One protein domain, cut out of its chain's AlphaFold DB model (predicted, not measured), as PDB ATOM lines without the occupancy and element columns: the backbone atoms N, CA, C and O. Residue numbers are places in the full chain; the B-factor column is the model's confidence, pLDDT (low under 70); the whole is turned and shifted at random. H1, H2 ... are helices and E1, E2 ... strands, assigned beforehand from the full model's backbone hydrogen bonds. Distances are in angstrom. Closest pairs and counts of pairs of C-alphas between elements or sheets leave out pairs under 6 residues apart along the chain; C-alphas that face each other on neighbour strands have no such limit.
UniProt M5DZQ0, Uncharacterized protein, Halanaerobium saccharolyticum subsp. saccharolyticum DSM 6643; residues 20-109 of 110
ATOM      1  N   HIS A  20     189.546 163.661 215.396       68.81
ATOM      2  CA  HIS A  20     190.483 164.674 215.880       68.81
ATOM      3  C   HIS A  20     191.629 164.051 216.668       68.81
ATOM      4  O   HIS A  20     191.424 163.348 217.660       68.81
ATOM      5  N   SER A  21     192.861 164.350 216.247       75.50
ATOM      6  CA  SER A  21     194.072 164.002 216.990       75.50
ATOM      7  C   SER A  21     194.111 164.756 218.318       75.50
ATOM      8  O   SER A  21     194.227 165.977 218.358       75.50
ATOM      9  N   ILE A  22     194.066 164.011 219.416       81.44
ATOM     10  CA  ILE A  22     194.136 164.516 220.790       81.44
ATOM     11  C   ILE A  22     195.595 164.738 221.197       81.44
ATOM     12  O   ILE A  22     195.936 165.751 221.810       81.44
ATOM     13  N   LYS A  23     196.480 163.788 220.875       78.81
ATOM     14  CA  LYS A  23     197.908 163.858 221.204       78.81
ATOM     15  C   LYS A  23     198.729 163.148 220.140       78.81
ATOM     16  O   LYS A  23     198.381 162.055 219.721       78.81
ATOM     17  N   SER A  24     199.861 163.731 219.761       85.62
ATOM     18  CA  SER A  24     200.847 163.052 218.922       85.62
ATOM     19  C   SER A  24     202.216 163.056 219.587       85.62
ATOM     20  O   SER A  24     202.595 164.031 220.236       85.62
ATOM     21  N   ASP A  25     202.927 161.947 219.448       87.12
ATOM     22  CA  ASP A  25     204.247 161.720 220.022       87.12
ATOM     23  C   ASP A  25     205.138 160.974 219.018       87.12
ATOM     24  O   ASP A  25     204.653 160.416 218.027       87.12
ATOM     25  N   TYR A  26     206.446 160.984 219.251       88.56
ATOM     26  CA  TYR A  26     207.411 160.289 218.406       88.56
ATOM     27  C   TYR A  26     208.263 159.369 219.263       88.56
ATOM     28  O   TYR A  26     208.971 159.809 220.164       88.56
ATOM     29  N   ILE A  27     208.220 158.088 218.923       89.62
ATOM     30  CA  ILE A  27     208.967 157.027 219.582       89.62
ATOM     31  C   ILE A  27     210.069 156.595 218.622       89.62
ATOM     32  O   ILE A  27     209.807 156.309 217.454       89.62
ATOM     33  N   GLU A  28     211.308 156.565 219.091       91.19
ATOM     34  CA  GLU A  28     212.410 155.949 218.356       91.19
ATOM     35  C   GLU A  28     212.559 154.507 218.844       91.19
ATOM     36  O   GLU A  28     212.662 154.269 220.047       91.19
ATOM     37  N   LEU A  29     212.489 153.554 217.915       90.81
ATOM     38  CA  LEU A  29     212.738 152.142 218.187       90.81
ATOM     39  C   LEU A  29     214.235 151.882 218.350       90.81
ATOM     40  O   LEU A  29     215.057 152.664 217.874       90.81
ATOM     41  N   ASP A  30     214.581 150.736 218.932       89.25
ATOM     42  CA  ASP A  30     215.978 150.313 219.114       89.25
ATOM     43  C   ASP A  30     216.765 150.229 217.786       89.25
ATOM     44  O   ASP A  30     217.943 150.578 217.740       89.25
ATOM     45  N   ASP A  31     216.102 149.895 216.666       86.69
ATOM     46  CA  ASP A  31     216.721 149.914 215.325       86.69
ATOM     47  C   ASP A  31     216.941 151.329 214.745       86.69
ATOM     48  O   ASP A  31     217.434 151.485 213.628       86.69
ATOM     49  N   GLY A  32     216.579 152.381 215.486       87.06
ATOM     50  CA  GLY A  32     216.643 153.783 215.059       87.06
ATOM     51  C   GLY A  32     215.448 154.226 214.211       87.06
ATOM     52  O   GLY A  32     215.401 155.363 213.723       87.06
ATOM     53  N   ARG A  33     214.455 153.352 214.010       89.00
ATOM     54  CA  ARG A  33     213.226 153.678 213.281       89.00
ATOM     55  C   ARG A  33     212.351 154.615 214.094       89.00
ATOM     56  O   ARG A  33     212.006 154.340 215.237       89.00
ATOM     57  N   LYS A  34     211.910 155.694 213.455       89.81
ATOM     58  CA  LYS A  34     210.964 156.640 214.051       89.81
ATOM     59  C   LYS A  34     209.536 156.184 213.810       89.81
ATOM     60  O   LYS A  34     209.127 155.981 212.665       89.81
ATOM     61  N   VAL A  35     208.786 156.068 214.893       90.88
ATOM     62  CA  VAL A  35     207.367 155.740 214.915       90.88
ATOM     63  C   VAL A  35     206.618 156.965 215.401       90.88
ATOM     64  O   VAL A  35     206.879 157.471 216.492       90.88
ATOM     65  N   LYS A  36     205.678 157.456 214.600       91.12
ATOM     66  CA  LYS A  36     204.730 158.461 215.082       91.12
ATOM     67  C   LYS A  36     203.618 157.729 215.828       91.12
ATOM     68  O   LYS A  36     203.003 156.846 215.240       91.12
ATOM     69  N   ALA A  37     203.355 158.096 217.072       90.12
ATOM     70  CA  ALA A  37     202.171 157.680 217.811       90.12
ATOM     71  C   ALA A  37     201.142 158.816 217.770       90.12
ATOM     72  O   ALA A  37     201.481 159.969 218.028       90.12
ATOM     73  N   ASP A  38     199.902 158.513 217.424       91.12
ATOM     74  CA  ASP A  38     198.805 159.471 217.338       91.12
ATOM     75  C   ASP A  38     197.618 158.914 218.115       91.12
ATOM     76  O   ASP A  38     197.076 157.863 217.778       91.12
ATOM     77  N   PHE A  39     197.260 159.591 219.195       89.00
ATOM     78  CA  PHE A  39     196.060 159.331 219.965       89.00
ATOM     79  C   PHE A  39     194.969 160.258 219.443       89.00
ATOM     80  O   PHE A  39     195.121 161.481 219.507       89.00
ATOM     81  N   TRP A  40     193.897 159.690 218.916       89.62
ATOM     82  CA  TRP A  40     192.796 160.415 218.290       89.62
ATOM     83  C   TRP A  40     191.465 159.834 218.745       89.62
ATOM     84  O   TRP A  40     191.400 158.689 219.186       89.62
ATOM     85  N   ALA A  41     190.410 160.633 218.673       84.25
ATOM     86  CA  ALA A  41     189.057 160.159 218.920       84.25
ATOM     87  C   ALA A  41     188.194 160.374 217.686       84.25
ATOM     88  O   ALA A  41     188.417 161.308 216.915       84.25
ATOM     89  N   GLU A  42     187.215 159.497 217.527       82.38
ATOM     90  CA  GLU A  42     186.143 159.611 216.549       82.38
ATOM     91  C   GLU A  42     184.844 159.225 217.254       82.38
ATOM     92  O   GLU A  42     184.701 158.121 217.790       82.38
ATOM     93  N   HIS A  43     183.913 160.178 217.293       79.38
ATOM     94  CA  HIS A  43     182.684 160.088 218.080       79.38
ATOM     95  C   HIS A  43     182.957 159.777 219.567       79.38
ATOM     96  O   HIS A  43     183.618 160.560 220.245       79.38
ATOM     97  N   GLU A  44     182.435 158.660 220.081       79.75
ATOM     98  CA  GLU A  44     182.583 158.212 221.475       79.75
ATOM     99  C   GLU A  44     183.786 157.268 221.669       79.75
ATOM    100  O   GLU A  44     183.984 156.731 222.753       79.75
ATOM    101  N   TYR A  45     184.598 157.037 220.631       83.50
ATOM    102  CA  TYR A  45     185.713 156.093 220.689       83.50
ATOM    103  C   TYR A  45     187.064 156.793 220.635       83.50
ATOM    104  O   TYR A  45     187.277 157.713 219.846       83.50
ATOM    105  N   ALA A  46     188.003 156.294 221.437       87.94
ATOM    106  CA  ALA A  46     189.401 156.685 221.388       87.94
ATOM    107  C   ALA A  46     190.248 155.605 220.704       87.94
ATOM    108  O   ALA A  46     190.026 154.401 220.853       87.94
ATOM    109  N   PHE A  47     191.259 156.048 219.969       90.62
ATOM    110  CA  PHE A  47     192.142 155.209 219.180       90.62
ATOM    111  C   PHE A  47     193.590 155.638 219.364       90.62
ATOM    112  O   PHE A  47     193.908 156.819 219.508       90.62
ATOM    113  N   LEU A  48     194.485 154.659 219.309       91.00
ATOM    114  CA  LEU A  48     195.922 154.873 219.293       91.00
ATOM    115  C   LEU A  48     196.504 154.290 218.008       91.00
ATOM    116  O   LEU A  48     196.462 153.078 217.792       91.00
ATOM    117  N   SER A  49     197.044 155.153 217.156       92.38
ATOM    118  CA  SER A  49     197.645 154.783 215.879       92.38
ATOM    119  C   SER A  49     199.156 154.979 215.875       92.38
ATOM    120  O   SER A  49     199.659 156.046 216.212       92.38
ATOM    121  N   TYR A  50     199.883 153.970 215.413       92.38
ATOM    122  CA  TYR A  50     201.324 154.000 215.202       92.38
ATOM    123  C   TYR A  50     201.642 153.967 213.711       92.38
ATOM    124  O   TYR A  50     201.169 153.091 212.985       92.38
ATOM    125  N   TYR A  51     202.478 154.901 213.263       91.56
ATOM    126  CA  TYR A  51     202.889 155.056 211.869       91.56
ATOM    127  C   TYR A  51     204.389 154.824 211.755       91.56
ATOM    128  O   TYR A  51     205.173 155.521 212.405       91.56
ATOM    129  N   PHE A  52     204.793 153.869 210.923       91.44
ATOM    130  CA  PHE A  52     206.196 153.481 210.786       91.44
ATOM    131  C   PHE A  52     206.510 152.946 209.388       91.44
ATOM    132  O   PHE A  52     205.647 152.398 208.707       91.44
ATOM    133  N   SER A  53     207.759 153.114 208.946       90.38
ATOM    134  CA  SER A  53     208.215 152.636 207.630       90.38
ATOM    135  C   SER A  53     208.042 151.121 207.493       90.38
ATOM    136  O   SER A  53     208.258 150.392 208.464       90.38
ATOM    137  N   VAL A  54     207.705 150.636 206.291       89.94
ATOM    138  CA  VAL A  54     207.663 149.185 206.014       89.94
ATOM    139  C   VAL A  54     209.043 148.567 205.819       89.94
ATOM    140  O   VAL A  54     209.164 147.352 205.897       89.94
ATOM    141  N   GLN A  55     210.078 149.374 205.568       87.62
ATOM    142  CA  GLN A  55     211.391 148.888 205.141       87.62
ATOM    143  C   GLN A  55     211.940 147.822 206.105       87.62
ATOM    144  O   GLN A  55     212.070 148.073 207.308       87.62
ATOM    145  N   GLY A  56     212.226 146.626 205.583       85.50
ATOM    146  CA  GLY A  56     212.741 145.494 206.367       85.50
ATOM    147  C   GLY A  56     211.694 144.730 207.188       85.50
ATOM    148  O   GLY A  56     212.054 143.789 207.888       85.50
ATOM    149  N   LEU A  57     210.414 145.107 207.103       89.25
ATOM    150  CA  LEU A  57     209.291 144.460 207.795       89.25
ATOM    151  C   LEU A  57     208.228 143.912 206.823       89.25
ATOM    152  O   LEU A  57     207.175 143.455 207.258       89.25
ATOM    153  N   GLU A  58     208.489 143.968 205.516       87.94
ATOM    154  CA  GLU A  58     207.520 143.679 204.445       87.94
ATOM    155  C   GLU A  58     206.988 142.239 204.472       87.94
ATOM    156  O   GLU A  58     205.811 142.009 204.191       87.94
ATOM    157  N   ASP A  59     207.837 141.288 204.860       88.06
ATOM    158  CA  ASP A  59     207.514 139.860 204.951       88.06
ATOM    159  C   ASP A  59     206.995 139.438 206.340       88.06
ATOM    160  O   ASP A  59     206.741 138.253 206.591       88.06
ATOM    161  N   LEU A  60     206.856 140.375 207.286       88.94
ATOM    162  CA  LEU A  60     206.386 140.055 208.630       88.94
ATOM    163  C   LEU A  60     204.859 139.949 208.674       88.94
ATOM    164  O   LEU A  60     204.120 140.845 208.277       88.94
ATOM    165  N   SER A  61     204.377 138.841 209.234       89.88
ATOM    166  CA  SER A  61     202.965 138.662 209.575       89.88
ATOM    167  C   SER A  61     202.535 139.652 210.668       89.88
ATOM    168  O   SER A  61     203.370 140.123 211.439       89.88
ATOM    169  N   LYS A  62     201.226 139.902 210.798       88.00
ATOM    170  CA  LYS A  62     200.642 140.789 211.826       88.00
ATOM    171  C   LYS A  62     201.205 140.530 213.231       88.00
ATOM    172  O   LYS A  62     201.666 141.456 213.884       88.00
ATOM    173  N   GLU A  63     201.233 139.271 213.662       89.88
ATOM    174  CA  GLU A  63     201.759 138.873 214.977       89.88
ATOM    175  C   GLU A  63     203.256 139.178 215.125       89.88
ATOM    176  O   GLU A  63     203.702 139.661 216.162       89.88
ATOM    177  N   LYS A  64     204.041 138.953 214.063       91.25
ATOM    178  CA  LYS A  64     205.475 139.267 214.061       91.25
ATOM    179  C   LYS A  64     205.729 140.771 214.098       91.25
ATOM    180  O   LYS A  64     206.688 141.183 214.738       91.25
ATOM    181  N   LEU A  65     204.890 141.576 213.444       91.50
ATOM    182  CA  LEU A  65     204.962 143.040 213.503       91.50
ATOM    183  C   LEU A  65     204.658 143.557 214.909       91.50
ATOM    184  O   LEU A  65     205.397 144.388 215.420       91.50
ATOM    185  N   ILE A  66     203.603 143.042 215.542       91.56
ATOM    186  CA  ILE A  66     203.231 143.397 216.919       91.56
ATOM    187  C   ILE A  66     204.373 143.070 217.876       91.56
ATOM    188  O   ILE A  66     204.831 143.941 218.613       91.56
ATOM    189  N   LYS A  67     204.895 141.844 217.784       91.12
ATOM    190  CA  LYS A  67     206.032 141.415 218.592       91.12
ATOM    191  C   LYS A  67     207.270 142.275 218.344       91.12
ATOM    192  O   LYS A  67     207.883 142.735 219.295       91.12
ATOM    193  N   TYR A  68     207.596 142.550 217.080       92.00
ATOM    194  CA  TYR A  68     208.704 143.434 216.718       92.00
ATOM    195  C   TYR A  68     208.573 144.805 217.386       92.00
ATOM    196  O   TYR A  68     209.523 145.279 217.998       92.00
ATOM    197  N   LEU A  69     207.402 145.436 217.293       90.88
ATOM    198  CA  LEU A  69     207.168 146.750 217.887       90.88
ATOM    199  C   LEU A  69     207.289 146.719 219.414       90.88
ATOM    200  O   LEU A  69     207.862 147.650 219.978       90.88
ATOM    201  N   SER A  70     206.808 145.653 220.058       91.31
ATOM    202  CA  SER A  70     206.924 145.476 221.508       91.31
ATOM    203  C   SER A  70     208.372 145.301 221.961       91.31
ATOM    204  O   SER A  70     208.854 146.071 222.796       91.31
ATOM    205  N   ASP A  71     209.109 144.383 221.327       90.75
ATOM    206  CA  ASP A  71     210.528 144.125 221.606       90.75
ATOM    207  C   ASP A  71     211.409 145.367 221.362       90.75
ATOM    208  O   ASP A  71     212.422 145.549 222.035       90.75
ATOM    209  N   ASN A  72     211.030 146.242 220.422       88.44
ATOM    210  CA  ASN A  72     211.853 147.382 220.002       88.44
ATOM    211  C   ASN A  72     211.452 148.732 220.622       88.44
ATOM    212  O   ASN A  72     212.073 149.741 220.289       88.44
ATOM    213  N   GLY A  73     210.451 148.788 221.509       85.44
ATOM    214  CA  GLY A  73     210.197 149.987 222.324       85.44
ATOM    215  C   GLY A  73     208.736 150.315 222.630       85.44
ATOM    216  O   GLY A  73     208.476 151.047 223.588       85.44
ATOM    217  N   ILE A  74     207.771 149.779 221.880       87.06
ATOM    218  CA  ILE A  74     206.342 150.029 222.116       87.06
ATOM    219  C   ILE A  74     205.796 148.980 223.080       87.06
ATOM    220  O   ILE A  74     205.171 148.006 222.678       87.06
ATOM    221  N   LYS A  75     206.077 149.179 224.366       84.44
ATOM    222  CA  LYS A  75     205.793 148.196 225.417       84.44
ATOM    223  C   LYS A  75     204.325 147.779 225.476       84.44
ATOM    224  O   LYS A  75     203.422 148.571 225.208       84.44
ATOM    225  N   ASP A  76     204.131 146.542 225.920       82.31
ATOM    226  CA  ASP A  76     202.842 145.903 226.174       82.31
ATOM    227  C   ASP A  76     201.980 145.685 224.920       82.31
ATOM    228  O   ASP A  76     200.825 145.297 225.052       82.31
ATOM    229  N   LEU A  77     202.498 145.917 223.706       84.88
ATOM    230  CA  LEU A  77     201.719 145.745 222.471       84.88
ATOM    231  C   LEU A  77     201.419 144.273 222.157       84.88
ATOM    232  O   LEU A  77     200.457 143.987 221.450       84.88
ATOM    233  N   ASP A  78     202.264 143.359 222.637       84.69
ATOM    234  CA  ASP A  78     202.093 141.910 222.503       84.69
ATOM    235  C   ASP A  78     201.374 141.266 223.697       84.69
ATOM    236  O   ASP A  78     201.162 140.054 223.683       84.69
ATOM    237  N   ASP A  79     200.985 142.057 224.701       85.94
ATOM    238  CA  ASP A  79     200.258 141.576 225.871       85.94
ATOM    239  C   ASP A  79     198.770 141.379 225.515       85.94
ATOM    240  O   ASP A  79     198.061 142.358 225.255       85.94
ATOM    241  N   PRO A  80     198.269 140.130 225.466       82.31
ATOM    242  CA  PRO A  80     196.906 139.851 225.024       82.31
ATOM    243  C   PRO A  80     195.843 140.252 226.054       82.31
ATOM    244  O   PRO A  80     194.686 140.421 225.668       82.31
ATOM    245  N   ASP A  81     196.211 140.399 227.332       83.06
ATOM    246  CA  ASP A  81     195.314 140.867 228.394       83.06
ATOM    247  C   ASP A  81     195.079 142.380 228.280       83.06
ATOM    248  O   ASP A  81     193.990 142.865 228.586       83.06
ATOM    249  N   LYS A  82     196.081 143.131 227.807       82.69
ATOM    250  CA  LYS A  82     195.981 144.578 227.584       82.69
ATOM    251  C   LYS A  82     195.456 144.931 226.196       82.69
ATOM    252  O   LYS A  82     194.596 145.800 226.072       82.69
ATOM    253  N   TYR A  83     195.983 144.286 225.156       85.06
ATOM    254  CA  TYR A  83     195.629 144.550 223.765       85.06
ATOM    255  C   TYR A  83     195.408 143.243 222.989       85.06
ATOM    256  O   TYR A  83     196.312 142.756 222.303       85.06
ATOM    257  N   PRO A  84     194.192 142.667 223.036       84.50
ATOM    258  CA  PRO A  84     193.888 141.468 222.265       84.50
ATOM    259  C   PRO A  84     194.082 141.698 220.757       84.50
ATOM    260  O   PRO A  84     193.775 142.756 220.208       84.50
ATOM    261  N   LEU A  85     194.568 140.679 220.043       82.44
ATOM    262  CA  LEU A  85     194.897 140.799 218.615       82.44
ATOM    263  C   LEU A  85     193.712 141.250 217.745       82.44
ATOM    264  O   LEU A  85     193.933 141.865 216.698       82.44
ATOM    265  N   ASP A  86     192.479 140.958 218.157       84.94
ATOM    266  CA  ASP A  86     191.248 141.352 217.467       84.94
ATOM    267  C   ASP A  86     190.998 142.867 217.476       84.94
ATOM    268  O   ASP A  86     190.429 143.390 216.517       84.94
ATOM    269  N   ILE A  87     191.470 143.597 218.493       86.31
ATOM    270  CA  ILE A  87     191.317 145.062 218.565       86.31
ATOM    271  C   ILE A  87     192.457 145.818 217.874       86.31
ATOM    272  O   ILE A  87     192.368 147.030 217.667       86.31
ATOM    273  N   ILE A  88     193.528 145.107 217.501       90.00
ATOM    274  CA  ILE A  88     194.675 145.661 216.782       90.00
ATOM    275  C   ILE A  88     194.449 145.493 215.280       90.00
ATOM    276  O   ILE A  88     194.409 144.382 214.754       90.00
ATOM    277  N   SER A  89     194.382 146.596 214.547       91.31
ATOM    278  CA  SER A  89     194.306 146.595 213.085       91.31
ATOM    279  C   SER A  89     195.612 147.087 212.480       91.31
ATOM    280  O   SER A  89     196.095 148.151 212.846       91.31
ATOM    281  N   ILE A  90     196.177 146.341 211.526       91.25
ATOM    282  CA  ILE A  90     197.366 146.764 210.773       91.25
ATOM    283  C   ILE A  90     196.993 146.895 209.305       91.25
ATOM    284  O   ILE A  90     196.467 145.958 208.705       91.25
ATOM    285  N   ARG A  91     197.306 148.044 208.710       91.00
ATOM    286  CA  ARG A  91     197.177 148.273 207.268       91.00
ATOM    287  C   ARG A  91     198.441 148.886 206.693       91.00
ATOM    288  O   ARG A  91     199.157 149.615 207.375       91.00
ATOM    289  N   LYS A  92     198.689 148.616 205.415       90.69
ATOM    290  CA  LYS A  92     199.736 149.272 204.629       90.69
ATOM    291  C   LYS A  92     199.131 150.484 203.916       90.69
ATOM    292  O   LYS A  92     198.040 150.384 203.358       90.69
ATOM    293  N   ALA A  93     199.818 151.615 203.950       90.00
ATOM    294  CA  ALA A  93     199.406 152.858 203.308       90.00
ATOM    295  C   ALA A  93     200.602 153.524 202.615       90.00
ATOM    296  O   ALA A  93     201.748 153.121 202.812       90.00
ATOM    297  N   LYS A  94     200.324 154.523 201.773       88.69
ATOM    298  CA  LYS A  94     201.344 155.279 201.039       88.69
ATOM    299  C   LYS A  94     201.312 156.743 201.416       88.69
ATOM    300  O   LYS A  94     200.235 157.317 201.581       88.69
ATOM    301  N   ASP A  95     202.488 157.338 201.573       82.38
ATOM    302  CA  ASP A  95     202.599 158.764 201.861       82.38
ATOM    303  C   ASP A  95     202.475 159.578 200.565       82.38
ATOM    304  O   ASP A  95     202.354 159.029 199.467       82.38
ATOM    305  N   LYS A  96     202.518 160.907 200.671       82.25
ATOM    306  CA  LYS A  96     202.460 161.809 199.509       82.25
ATOM    307  C   LYS A  96     203.583 161.569 198.502       82.25
ATOM    308  O   LYS A  96     203.395 161.816 197.317       82.25
ATOM    309  N   ASN A  97     204.724 161.077 198.967       85.19
ATOM    310  CA  ASN A  97     205.875 160.721 198.147       85.19
ATOM    311  C   ASN A  97     205.831 159.259 197.668       85.19
ATOM    312  O   ASN A  97     206.815 158.757 197.138       85.19
ATOM    313  N   SER A  98     204.691 158.575 197.824       83.44
ATOM    314  CA  SER A  98     204.493 157.162 197.472       83.44
ATOM    315  C   SER A  98     205.366 156.171 198.246       83.44
ATOM    316  O   SER A  98     205.473 155.019 197.818       83.44
ATOM    317  N   ASN A  99     205.942 156.565 199.388       85.25
ATOM    318  CA  ASN A  99     206.626 155.616 200.255       85.25
ATOM    319  C   ASN A  99     205.600 154.813 201.041       85.25
ATOM    320  O   ASN A  99     204.641 155.354 201.594       85.25
ATOM    321  N   ASP A 100     205.838 153.513 201.095       89.75
ATOM    322  CA  ASP A 100     205.029 152.595 201.868       89.75
ATOM    323  C   ASP A 100     205.310 152.745 203.373       89.75
ATOM    324  O   ASP A 100     206.460 152.745 203.822       89.75
ATOM    325  N   PHE A 101     204.249 152.795 204.172       91.19
ATOM    326  CA  PHE A 101     204.310 152.742 205.631       91.19
ATOM    327  C   PHE A 101     203.199 151.848 206.190       91.19
ATOM    328  O   PHE A 101     202.167 151.622 205.550       91.19
ATOM    329  N   TYR A 102     203.409 151.329 207.393       92.44
ATOM    330  CA  TYR A 102     202.383 150.639 208.159       92.44
ATOM    331  C   TYR A 102     201.658 151.612 209.083       92.44
ATOM    332  O   TYR A 102     202.259 152.532 209.641       92.44
ATOM    333  N   VAL A 103     200.360 151.375 209.241       92.94
ATOM    334  CA  VAL A 103     199.512 151.987 210.263       92.94
ATOM    335  C   VAL A 103     198.978 150.872 211.137       92.94
ATOM    336  O   VAL A 103     198.234 150.019 210.647       92.94
ATOM    337  N   LEU A 104     199.359 150.883 212.408       93.12
ATOM    338  CA  LEU A 104     198.801 150.012 213.431       93.12
ATOM    339  C   LEU A 104     197.850 150.834 214.290       93.12
ATOM    340  O   LEU A 104     198.291 151.791 214.907       93.12
ATOM    341  N   THR A 105     196.575 150.474 214.335       92.44
ATOM    342  CA  THR A 105     195.553 151.159 215.132       92.44
ATOM    343  C   THR A 105     195.020 150.222 216.202       92.44
ATOM    344  O   THR A 105     194.662 149.083 215.902       92.44
ATOM    345  N   ILE A 106     194.938 150.725 217.426       91.75
ATOM    346  CA  ILE A 106     194.354 150.054 218.583       91.75
ATOM    347  C   ILE A 106     193.119 150.848 218.995       91.75
ATOM    348  O   ILE A 106     193.207 152.063 219.187       91.75
ATOM    349  N   LYS A 107     191.976 150.173 219.118       88.75
ATOM    350  CA  LYS A 107     190.789 150.757 219.749       88.75
ATOM    351  C   LYS A 107     190.978 150.727 221.263       88.75
ATOM    352  O   LYS A 107     191.257 149.670 221.815       88.75
ATOM    353  N   MET A 108     190.840 151.872 221.913       84.38
ATOM    354  CA  MET A 108     190.973 151.989 223.361       84.38
ATOM    355  C   MET A 108     189.570 151.879 223.963       84.38
ATOM    356  O   MET A 108     188.675 152.627 223.566       84.38
ATOM    357  N   GLU A 109     189.361 150.910 224.851       69.75
ATOM    358  CA  GLU A 109     188.144 150.838 225.665       69.75
ATOM    359  C   GLU A 109     188.266 151.819 226.848       69.75
ATOM    360  O   GLU A 109     189.377 152.058 227.329       69.75
TER     361      GLU A 109
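What this domain is: This is residues 20 to 109 of the 110 residues of an uncharacterized protein of Halanaerobium saccharolyticum subsp. saccharolyticum DSM 6643 (UniProt M5DZQ0). One strongly twisted sheet of five antiparallel strands has a single helix, H1, lying across one face, while the other face is bare. The long loop of residues 72 to 87 leads from the helix back to the edge strand E4. The 90 printed residues hold five named strands and one named helix, in the order E1 E2 E3 H1 E4 E5 along the chain; across the sheet the order is E1 E2 E3 E5 E4, and the class is mostly strand. The whole is compact, with a radius of gyration of the C-alphas of 12.8 A and spans of 35 by 32 by 20 A.

How they stand to each other: The sheet holds E1, residues 20 to 28, E2, residues 34 to 42, E3, residues 45 to 53, E5, residues 100 to 108, and E4, residues 88 to 94; E1 and E4 are its edge strands. From edge to edge the strands' lines turn by 84 degrees. E1, E2 and E3 form a meander, each strand the antiparallel neighbour of the one before. In the hairpin E1 and E2, at 162 degrees, N 25 and O 37 are 2.8 A apart, within hydrogen-bond range. In the hairpin E2 and E3, at 158 degrees, N 38 and O 49 are 2.8 A apart. Between E3 and E5, at 156 degrees, N 50 and O 104 are 2.7 A apart. In the hairpin E4 and E5, at 152 degrees, N 91 and O 103 are 2.9 A apart. E1 and E4 are apart. H1, residues 62 to 71, is on the sheet at a height over the sheet of 9.9 A. It lies over E5, with 4 of its C-alphas falling on that strand; E3 and E4, with 2 each, only just miss. On the local plane it runs across the strands, at 80 degrees to E5. The closest C-alphas of H1 and E4 are those of Lys 62 and Ile 90, 6.9 A apart. E3, H1 and E4 form a split strand-helix-strand unit, two strands running the same way with E5 between them in the sheet, and its crossover is right-handed. Every O i to N i+4 pair of H1 is within hydrogen-bond range.

Where its parts are: E1 begins at C-alpha 20, (190.483, 164.674, 215.880), bends by 53 degrees at residue 23 and is 23.7 A long. E2 measures 25.1 A, E3 26.2 A, E4 19.6 A and E5 25.7 A. H1 begins at C-alpha 62, (200.642, 140.789, 211.826), and is 14.3 A long. E5 ends at C-alpha 108, (190.973, 151.989, 223.361).

The domain as a whole: The two C-alphas farthest apart are those of Asp 81 and Asn 97, 37.7 A. The printed part has no cut. The link from H1 to E4, 16 residues, is long. The mean pLDDT of the printed part is 87.4; residues 20 and 109 are under 70.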